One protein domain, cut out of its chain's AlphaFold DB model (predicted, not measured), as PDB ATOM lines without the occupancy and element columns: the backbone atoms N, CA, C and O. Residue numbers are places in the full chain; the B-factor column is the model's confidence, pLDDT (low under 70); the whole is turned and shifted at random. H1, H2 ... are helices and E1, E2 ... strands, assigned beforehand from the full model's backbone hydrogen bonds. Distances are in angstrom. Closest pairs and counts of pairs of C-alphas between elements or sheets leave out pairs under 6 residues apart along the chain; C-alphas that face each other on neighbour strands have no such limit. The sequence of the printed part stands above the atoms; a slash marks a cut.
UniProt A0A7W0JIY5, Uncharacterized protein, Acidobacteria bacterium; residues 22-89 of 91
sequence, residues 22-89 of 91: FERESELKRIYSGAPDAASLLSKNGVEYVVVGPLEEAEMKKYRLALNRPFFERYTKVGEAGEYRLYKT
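AT A GLANCE: This is residues 22 to 89 of the 91 residues of an uncharacterized protein of Acidobacteria bacterium (UniProt A0A7W0JIY5). A small antiparallel sheet, E1, E3 and E2, makes a wall at one end of the domain, and of the four short helices, which have few contacts among them, H1, H2 and H3 are not on the sheet and H4 only grazes it. H1 lies between H2, which meets it at a steep angle, and H3, which only comes close to it, while H4 grazes the sheet. The printed part has 68 residues, with four named helices and three named strands in the order H1, H2, E1, H3, H4, E2, E3, a mixed class. The sheet order is E1, E3, E2. The whole is compact, with a radius of gyration of the C-alphas of 11.3 A and spans of 30 by 25 by 18 A.

IN THESE COORDINATES: Find C-alpha 22 at (178.226, 213.966, 187.434); from there H1 runs 15.5 A to residue 32. Next come H2, residues 38 to 44, 9.7 A long, and E1, residues 49 to 52, 10.0 A long from C-alpha 49 at (190.027, 196.348, 189.620). H3, residues 54 to 62, is 12.5 A long, and H4, residues 69 to 73, is 6.6 A long. E2, residues 76 to 81, covers 15.1 A, and E3, residues 84 to 88, covers 13.4 A and ends with C-alpha 88 at (189.604, 191.825, 189.243).

HOW THE PARTS SIT: Look first at the sheet, with E3 as the inner strand. E1 and E3 are antiparallel at 153 degrees, and N 50 and O 87 are 2.8 A apart, within hydrogen-bond range. E2 and E3 form a hairpin, antiparallel at 156 degrees, with N 86 and O 79 at 2.9 A. E1, H3 H4 and E2 form a split strand-helix-strand unit, two strands running the same way with E3 between them, and its crossover is right-handed. H4 is on the sheet but only grazes it; the closest C-alphas of H4 and E3 are those of Phe 72 and Tyr 87, 6.9 A apart. H1 and H2 touch at a steep tilt of 51 degrees, opposite ways, with the C-alphas of Ile 31 and Ala 38 closest at 4.3 A. H1 and H3 are close but not clearly touching; their closest C-alphas, of Lys 29 and Met 60, are 7.2 A apart. H1 and H4 are near each other, and H2 and H3 are apart. In H1, H2, H3 and H4 every O i to N i+4 pair is within hydrogen-bond range.

THE WHOLE: The C-alphas farthest apart, of Glu 23 and Gly 82, are 31.0 A apart. The printed part has no cut, and no link is long; H3 to H4 is short and the others are tight. The mean pLDDT of the printed part is 84.9, and residues 22 to 23 are under 70.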
ATOM      1  N   PHE A  22     179.592 214.412 187.151       62.62
ATOM      2  CA  PHE A  22     178.226 213.966 187.434       62.62
ATOM      3  C   PHE A  22     177.877 212.653 186.729       62.62
ATOM      4  O   PHE A  22     177.271 211.768 187.339       62.62
ATOM      5  N   GLU A  23     178.299 212.486 185.471       69.00
ATOM      6  CA  GLU A  23     178.062 211.248 184.720       69.00
ATOM      7  C   GLU A  23     178.810 210.071 185.360       69.00
ATOM      8  O   GLU A  23     178.215 209.029 185.629       69.00
ATOM      9  N   ARG A  24     180.082 210.274 185.730       74.19
ATOM     10  CA  ARG A  24     180.907 209.250 186.387       74.19
ATOM     11  C   ARG A  24     180.388 208.864 187.763       74.19
ATOM     12  O   ARG A  24     180.408 207.685 188.100       74.19
ATOM     13  N   GLU A  25     179.913 209.820 188.557       76.69
ATOM     14  CA  GLU A  25     179.329 209.520 189.866       76.69
ATOM     15  C   GLU A  25     178.052 208.678 189.720       76.69
ATOM     16  O   GLU A  25     177.843 207.717 190.464       76.69
ATOM     17  N   SER A  26     177.212 209.000 188.733       81.00
ATOM     18  CA  SER A  26     176.009 208.225 188.420       81.00
ATOM     19  C   SER A  26     176.352 206.807 187.955       81.00
ATOM     20  O   SER A  26     175.779 205.837 188.455       81.00
ATOM     21  N   GLU A  27     177.336 206.658 187.065       83.19
ATOM     22  CA  GLU A  27     177.830 205.349 186.624       83.19
ATOM     23  C   GLU A  27     178.428 204.544 187.792       83.19
ATOM     24  O   GLU A  27     178.141 203.356 187.934       83.19
ATOM     25  N   LEU A  28     179.187 205.184 188.688       83.50
ATOM     26  CA  LEU A  28     179.776 204.542 189.866       83.50
ATOM     27  C   LEU A  28     178.698 204.016 190.821       83.50
ATOM     28  O   LEU A  28     178.769 202.871 191.268       83.50
ATOM     29  N   LYS A  29     177.645 204.801 191.070       84.88
ATOM     30  CA  LYS A  29     176.475 204.368 191.849       84.88
ATOM     31  C   LYS A  29     175.782 203.157 191.227       84.88
ATOM     32  O   LYS A  29     175.398 202.233 191.945       84.88
ATOM     33  N   ARG A  30     175.639 203.120 189.898       87.00
ATOM     34  CA  ARG A  30     175.070 201.966 189.176       87.00
ATOM     35  C   ARG A  30     175.955 200.727 189.290       87.00
ATOM     36  O   ARG A  30     175.443 199.637 189.526       87.00
ATOM     37  N   ILE A  31     177.274 200.895 189.205       88.31
ATOM     38  CA  ILE A  31     178.237 199.804 189.397       88.31
ATOM     39  C   ILE A  31     178.122 199.228 190.815       88.31
ATOM     40  O   ILE A  31     177.928 198.025 190.969       88.31
ATOM     41  N   TYR A  32     178.186 200.072 191.849       88.25
ATOM     42  CA  TYR A  32     178.147 199.623 193.248       88.25
ATOM     43  C   TYR A  32     176.787 199.090 193.702       88.25
ATOM     44  O   TYR A  32     176.743 198.206 194.558       88.25
ATOM     45  N   SER A  33     175.686 199.557 193.115       88.19
ATOM     46  CA  SER A  33     174.356 198.964 193.329       88.19
ATOM     47  C   SER A  33     174.137 197.660 192.552       88.19
ATOM     48  O   SER A  33     173.133 196.979 192.763       88.19
ATOM     49  N   GLY A  34     175.078 197.265 191.685       85.81
ATOM     50  CA  GLY A  34     174.956 196.066 190.857       85.81
ATOM     51  C   GLY A  34     173.811 196.170 189.852       85.81
ATOM     52  O   GLY A  34     173.104 195.188 189.624       85.81
ATOM     53  N   ALA A  35     173.598 197.361 189.286       88.12
ATOM     54  CA  ALA A  35     172.609 197.585 188.243       88.12
ATOM     55  C   ALA A  35     172.854 196.663 187.025       88.12
ATOM     56  O   ALA A  35     173.981 196.210 186.806       88.12
ATOM     57  N   PRO A  36     171.836 196.388 186.188       85.94
ATOM     58  CA  PRO A  36     171.994 195.510 185.022       85.94
ATOM     59  C   PRO A  36     173.090 195.969 184.046       85.94
ATOM     60  O   PRO A  36     173.737 195.144 183.403       85.94
ATOM     61  N   ASP A  37     173.331 197.280 183.961       87.25
ATOM     62  CA  ASP A  37     174.373 197.898 183.144       87.25
ATOM     63  C   ASP A  37     175.753 197.936 183.826       87.25
ATOM     64  O   ASP A  37     176.737 198.246 183.160       87.25
ATOM     65  N   ALA A  38     175.885 197.549 185.102       86.50
ATOM     66  CA  ALA A  38     177.130 197.633 185.873       86.50
ATOM     67  C   ALA A  38     178.321 196.941 185.191       86.50
ATOM     68  O   ALA A  38     179.405 197.514 185.103       86.50
ATOM     69  N   ALA A  39     178.130 195.732 184.654       85.31
ATOM     70  CA  ALA A  39     179.193 195.016 183.942       85.31
ATOM     71  C   ALA A  39     179.616 195.740 182.648       85.31
ATOM     72  O   ALA A  39     180.805 195.799 182.325       85.31
ATOM     73  N   SER A  40     178.652 196.334 181.937       85.25
ATOM     74  CA  SER A  40     178.914 197.147 180.747       85.25
ATOM     75  C   SER A  40     179.640 198.439 181.115       85.25
ATOM     76  O   SER A  40     180.589 198.817 180.437       85.25
ATOM     77  N   LEU A  41     179.256 199.089 182.217       84.94
ATOM     78  CA  LEU A  41     179.896 200.301 182.727       84.94
ATOM     79  C   LEU A  41     181.338 200.046 183.174       84.94
ATOM     80  O   LEU A  41     182.213 200.855 182.867       84.94
ATOM     81  N   LEU A  42     181.606 198.910 183.826       84.62
ATOM     82  CA  LEU A  42     182.960 198.473 184.177       84.62
ATOM     83  C   LEU A  42     183.832 198.291 182.925       84.62
ATOM     84  O   LEU A  42     184.972 198.750 182.890       84.62
ATOM     85  N   SER A  43     183.288 197.664 181.878       83.06
ATOM     86  CA  SER A  43     183.999 197.464 180.611       83.06
ATOM     87  C   SER A  43     184.216 198.778 179.848       83.06
ATOM     88  O   SER A  43     185.344 199.074 179.454       83.06
ATOM     89  N   LYS A  44     183.165 199.603 179.715       81.69
ATOM     90  CA  LYS A  44     183.170 200.923 179.053       81.69
ATOM     91  C   LYS A  44     184.204 201.858 179.675       81.69
ATOM     92  O   LYS A  44     184.930 202.535 178.953       81.69
ATOM     93  N   ASN A  45     184.296 201.867 181.004       79.31
ATOM     94  CA  ASN A  45     185.259 202.686 181.739       79.31
ATOM     95  C   ASN A  45     186.655 202.044 181.838       79.31
ATOM     96  O   ASN A  45     187.564 202.651 182.400       79.31
ATOM     97  N   GLY A  46     186.855 200.833 181.304       80.06
ATOM     98  CA  GLY A  46     188.144 200.144 181.347       80.06
ATOM     99  C   GLY A  46     188.585 199.769 182.763       80.06
ATOM    100  O   GLY A  46     189.781 199.695 183.029       80.06
ATOM    101  N   VAL A  47     187.639 199.539 183.674       81.62
ATOM    102  CA  VAL A  47     187.922 199.198 185.069       81.62
ATOM    103  C   VAL A  47     188.534 197.805 185.128       81.62
ATOM    104  O   VAL A  47     187.916 196.835 184.691       81.62
ATOM    105  N   GLU A  48     189.751 197.705 185.658       82.25
ATOM    106  CA  GLU A  48     190.470 196.434 185.823       82.25
ATOM    107  C   GLU A  48     190.308 195.840 187.224       82.25
ATOM    108  O   GLU A  48     190.327 194.618 187.395       82.25
ATOM    109  N   TYR A  49     190.135 196.713 188.218       83.12
ATOM    110  CA  TYR A  49     190.027 196.348 189.620       83.12
ATOM    111  C   TYR A  49     188.941 197.166 190.307       83.12
ATOM    112  O   TYR A  49     188.810 198.366 190.067       83.12
ATOM    113  N   VAL A  50     188.207 196.517 191.204       87.19
ATOM    114  CA  VAL A  50     187.195 197.138 192.055       87.19
ATOM    115  C   VAL A  50     187.517 196.826 193.506       87.19
ATOM    116  O   VAL A  50     187.743 195.670 193.864       87.19
ATOM    117  N   VAL A  51     187.525 197.862 194.337       87.62
ATOM    118  CA  VAL A  51     187.614 197.729 195.792       87.62
ATOM    119  C   VAL A  51     186.207 197.788 196.366       87.62
ATOM    120  O   VAL A  51     185.414 198.656 195.997       87.62
ATOM    121  N   VAL A  52     185.903 196.852 197.257       89.12
ATOM    122  CA  VAL A  52     184.663 196.815 198.026       89.12
ATOM    123  C   VAL A  52     185.020 196.693 199.497       89.12
ATOM    124  O   VAL A  52     185.565 195.672 199.921       89.12
ATOM    125  N   GLY A  53     184.693 197.714 200.277       88.69
ATOM    126  CA  GLY A  53     184.924 197.754 201.711       88.69
ATOM    127  C   GLY A  53     183.873 198.577 202.462       88.69
ATOM    128  O   GLY A  53     182.846 198.972 201.898       88.69
ATOM    129  N   PRO A  54     184.100 198.818 203.764       86.19
ATOM    130  CA  PRO A  54     183.190 199.595 204.602       86.19
ATOM    131  C   PRO A  54     183.113 201.065 204.166       86.19
ATOM    132  O   PRO A  54     182.068 201.689 204.332       86.19
ATOM    133  N   LEU A  55     184.182 201.603 203.562       85.62
ATOM    134  CA  LEU A  55     184.195 202.961 203.020       85.62
ATOM    135  C   LEU A  55     183.221 203.098 201.843       85.62
ATOM    136  O   LEU A  55     182.366 203.978 201.867       85.62
ATOM    137  N   GLU A  56     183.293 202.205 200.854       84.38
ATOM    138  CA  GLU A  56     182.383 202.232 199.704       84.38
ATOM    139  C   GLU A  56     180.931 202.010 200.136       84.38
ATOM    140  O   GLU A  56     180.020 202.650 199.614       84.38
ATOM    141  N   GLU A  57     180.697 201.151 201.133       85.31
ATOM    142  CA  GLU A  57     179.360 200.975 201.700       85.31
ATOM    143  C   GLU A  57     178.855 202.257 202.384       85.31
ATOM    144  O   GLU A  57     177.699 202.641 202.192       85.31
ATOM    145  N   ALA A  58     179.701 202.934 203.165       85.88
ATOM    146  CA  ALA A  58     179.351 204.194 203.810       85.88
ATOM    147  C   ALA A  58     179.042 205.293 202.780       85.88
ATOM    148  O   ALA A  58     178.047 206.004 202.935       85.88
ATOM    149  N   GLU A  59     179.827 205.390 201.703       83.44
ATOM    150  CA  GLU A  59     179.556 206.319 200.603       83.44
ATOM    151  C   GLU A  59     178.220 206.001 199.922       83.44
ATOM    152  O   GLU A  59     177.392 206.893 199.755       83.44
ATOM    153  N   MET A  60     177.935 204.733 199.603       84.62
ATOM    154  CA  MET A  60     176.644 204.350 199.014       84.62
ATOM    155  C   MET A  60     175.461 204.670 199.939       84.62
ATOM    156  O   MET A  60     174.437 205.184 199.473       84.62
ATOM    157  N   LYS A  61     175.617 204.479 201.256       85.50
ATOM    158  CA  LYS A  61     174.601 204.855 202.253       85.50
ATOM    159  C   LYS A  61     174.314 206.358 202.265       85.50
ATOM    160  O   LYS A  61     173.146 206.722 202.409       85.50
ATOM    161  N   LYS A  62     175.311 207.231 202.053       85.06
ATOM    162  CA  LYS A  62     175.085 208.691 201.929       85.06
ATOM    163  C   LYS A  62     174.110 209.023 200.798       85.06
ATOM    164  O   LYS A  62     173.298 209.934 200.936       85.06
ATOM    165  N   TYR A  63     174.137 208.243 199.720       81.00
ATOM    166  CA  TYR A  63     173.229 208.384 198.581       81.00
ATOM    167  C   TYR A  63     171.941 207.553 198.705       81.00
ATOM    168  O   TYR A  63     171.178 207.483 197.744       81.00
ATOM    169  N   ARG A  64     171.673 206.935 199.867       84.50
ATOM    170  CA  ARG A  64     170.543 206.011 200.101       84.50
ATOM    171  C   ARG A  64     170.527 204.810 199.143       84.50
ATOM    172  O   ARG A  64     169.462 204.289 198.820       84.50
ATOM    173  N   LEU A  65     171.702 204.364 198.702       86.06
ATOM    174  CA  LEU A  65     171.877 203.188 197.853       86.06
ATOM    175  C   LEU A  65     172.443 202.020 198.666       86.06
ATOM    176  O   LEU A  65     173.266 202.208 199.564       86.06
ATOM    177  N   ALA A  66     172.007 200.805 198.337       85.88
ATOM    178  CA  ALA A  66     172.549 199.579 198.908       85.88
ATOM    179  C   ALA A  66     173.689 199.052 198.030       85.88
ATOM    180  O   ALA A  66     173.516 198.871 196.824       85.88
ATOM    181  N   LEU A  67     174.850 198.794 198.637       88.31
ATOM    182  CA  LEU A  67     175.979 198.179 197.946       88.31
ATOM    183  C   LEU A  67     175.673 196.697 197.682       88.31
ATOM    184  O   LEU A  67     175.417 195.925 198.608       88.31
ATOM    185  N   ASN A  68     175.734 196.284 196.420       88.94
ATOM    186  CA  ASN A  68     175.453 194.916 196.002       88.94
ATOM    187  C   ASN A  68     176.723 194.061 196.074       88.94
ATOM    188  O   ASN A  68     177.451 193.898 195.098       88.94
ATOM    189  N   ARG A  69     177.009 193.522 197.263       84.94
ATOM    190  CA  ARG A  69     178.178 192.654 197.494       84.94
ATOM    191  C   ARG A  69     178.158 191.384 196.624       84.94
ATOM    192  O   ARG A  69     179.190 191.115 196.008       84.94
ATOM    193  N   PRO A  70     177.026 190.656 196.483       88.00
ATOM    194  CA  PRO A  70     176.964 189.457 195.641       88.00
ATOM    195  C   PRO A  70     177.335 189.710 194.177       88.00
ATOM    196  O   PRO A  70     177.945 188.856 193.538       88.00
ATOM    197  N   PHE A  71     177.027 190.900 193.643       88.38
ATOM    198  CA  PHE A  71     177.447 191.277 192.294       88.38
ATOM    199  C   PHE A  71     178.969 191.240 192.131       88.38
ATOM    200  O   PHE A  71     179.438 190.837 191.074       88.38
ATOM    201  N   PHE A  72     179.740 191.623 193.152       87.00
ATOM    202  CA  PHE A  72     181.201 191.635 193.070       87.00
ATOM    203  C   PHE A  72     181.834 190.264 193.316       87.00
ATOM    204  O   PHE A  72     182.897 189.977 192.773       87.00
ATOM    205  N   GLU A  73     181.162 189.385 194.059       87.19
ATOM    206  CA  GLU A  73     181.640 188.022 194.338       87.19
ATOM    207  C   GLU A  73     181.723 187.129 193.092       87.19
ATOM    208  O   GLU A  73     182.447 186.136 193.102       87.19
ATOM    209  N   ARG A  74     181.069 187.510 191.984       88.62
ATOM    210  CA  ARG A  74     181.237 186.848 190.677       88.62
ATOM    211  C   ARG A  74     182.627 187.046 190.056       88.62
ATOM    212  O   ARG A  74     182.961 186.358 189.096       88.62
ATOM    213  N   TYR A  75     183.374 188.051 190.510       88.44
ATOM    214  CA  TYR A  75     184.678 188.419 189.966       88.44
ATOM    215  C   TYR A  75     185.809 187.789 190.778       88.44
ATOM    216  O   TYR A  75     185.653 187.432 191.946       88.44
ATOM    217  N   THR A  76     186.990 187.676 190.172       88.50
ATOM    218  CA  THR A  76     188.146 187.064 190.833       88.50
ATOM    219  C   THR A  76     188.648 187.957 191.964       88.50
ATOM    220  O   THR A  76     189.175 189.042 191.715       88.50
ATOM    221  N   LYS A  77     188.530 187.503 193.216       90.12
ATOM    222  CA  LYS A  77     189.149 188.177 194.364       90.12
ATOM    223  C   LYS A  77     190.669 188.004 194.292       90.12
ATOM    224  O   LYS A  77     191.169 186.892 194.409       90.12
ATOM    225  N   VAL A  78     191.395 189.102 194.094       89.19
ATOM    226  CA  VAL A  78     192.867 189.118 193.962       89.19
ATOM    227  C   VAL A  78     193.577 189.546 195.244       89.19
ATOM    228  O   VAL A  78     194.788 189.385 195.363       89.19
ATOM    229  N   GLY A  79     192.837 190.089 196.210       84.06
ATOM    230  CA  GLY A  79     193.381 190.484 197.500       84.06
ATOM    231  C   GLY A  79     192.289 190.802 198.510       84.06
ATOM    232  O   GLY A  79     191.163 191.149 198.152       84.06
ATOM    233  N   GLU A  80     192.642 190.678 199.780       87.62
ATOM    234  CA  GLU A  80     191.807 191.055 200.913       87.62
ATOM    235  C   GLU A  80     192.702 191.691 201.976       87.62
ATOM    236  O   GLU A  80     193.810 191.216 202.228       87.62
ATOM    237  N   ALA A  81     192.240 192.789 202.562       82.31
ATOM    238  CA  ALA A  81     192.916 193.486 203.645       82.31
ATOM    239  C   ALA A  81     191.864 193.911 204.674       82.31
ATOM    240  O   ALA A  81     191.202 194.939 204.521       82.31
ATOM    241  N   GLY A  82     191.673 193.089 205.709       86.69
ATOM    242  CA  GLY A  82     190.600 193.282 206.686       86.69
ATOM    243  C   GLY A  82     189.223 193.226 206.019       86.69
ATOM    244  O   GLY A  82     188.883 192.241 205.370       86.69
ATOM    245  N   GLU A  83     188.439 194.295 206.150       85.62
ATOM    246  CA  GLU A  83     187.104 194.395 205.541       85.62
ATOM    247  C   GLU A  83     187.119 194.830 204.064       85.62
ATOM    248  O   GLU A  83     186.066 194.874 203.424       85.62
ATOM    249  N   TYR A  84     188.294 195.148 203.509       84.56
ATOM    250  CA  TYR A  84     188.450 195.541 202.111       84.56
ATOM    251  C   TYR A  84     188.743 194.331 201.234       84.56
ATOM    252  O   TYR A  84     189.681 193.571 201.483       84.56
ATOM    253  N   ARG A  85     187.978 194.191 200.153       88.69
ATOM    254  CA  ARG A  85     188.148 193.146 199.141       88.69
ATOM    255  C   ARG A  85     188.460 193.775 197.798       88.69
ATOM    256  O   ARG A  85     187.792 194.716 197.377       88.69
ATOM    257  N   LEU A  86     189.476 193.242 197.128       86.94
ATOM    258  CA  LEU A  86     189.886 193.658 195.796       86.94
ATOM    259  C   LEU A  86     189.467 192.590 194.786       86.94
ATOM    260  O   LEU A  86     189.934 191.451 194.845       86.94
ATOM    261  N   TYR A  87     188.620 192.978 193.843       89.31
ATOM    262  CA  TYR A  87     188.121 192.128 192.771       89.31
ATOM    263  C   TYR A  87     188.715 192.562 191.434       89.31
ATOM    264  O   TYR A  87     188.766 193.753 191.137       89.31
ATOM    265  N   LYS A  88     189.150 191.604 190.618       86.62
ATOM    266  CA  LYS A  88     189.604 191.825 189.243       86.62
ATOM    267  C   LYS A  88     188.443 191.562 188.286       86.62
ATOM    268  O   LYS A  88     187.871 190.475 188.279       86.62
ATOM    269  N   THR A  89     188.093 192.563 187.488       82.94
ATOM    270  CA  THR A  89     186.925 192.547 186.587       82.94
ATOM    271  C   THR A  89     187.247 192.055 185.180       82.94
ATOM    272  O   THR A  89     186.333 191.694 184.439       82.94
TER     273      THR A  89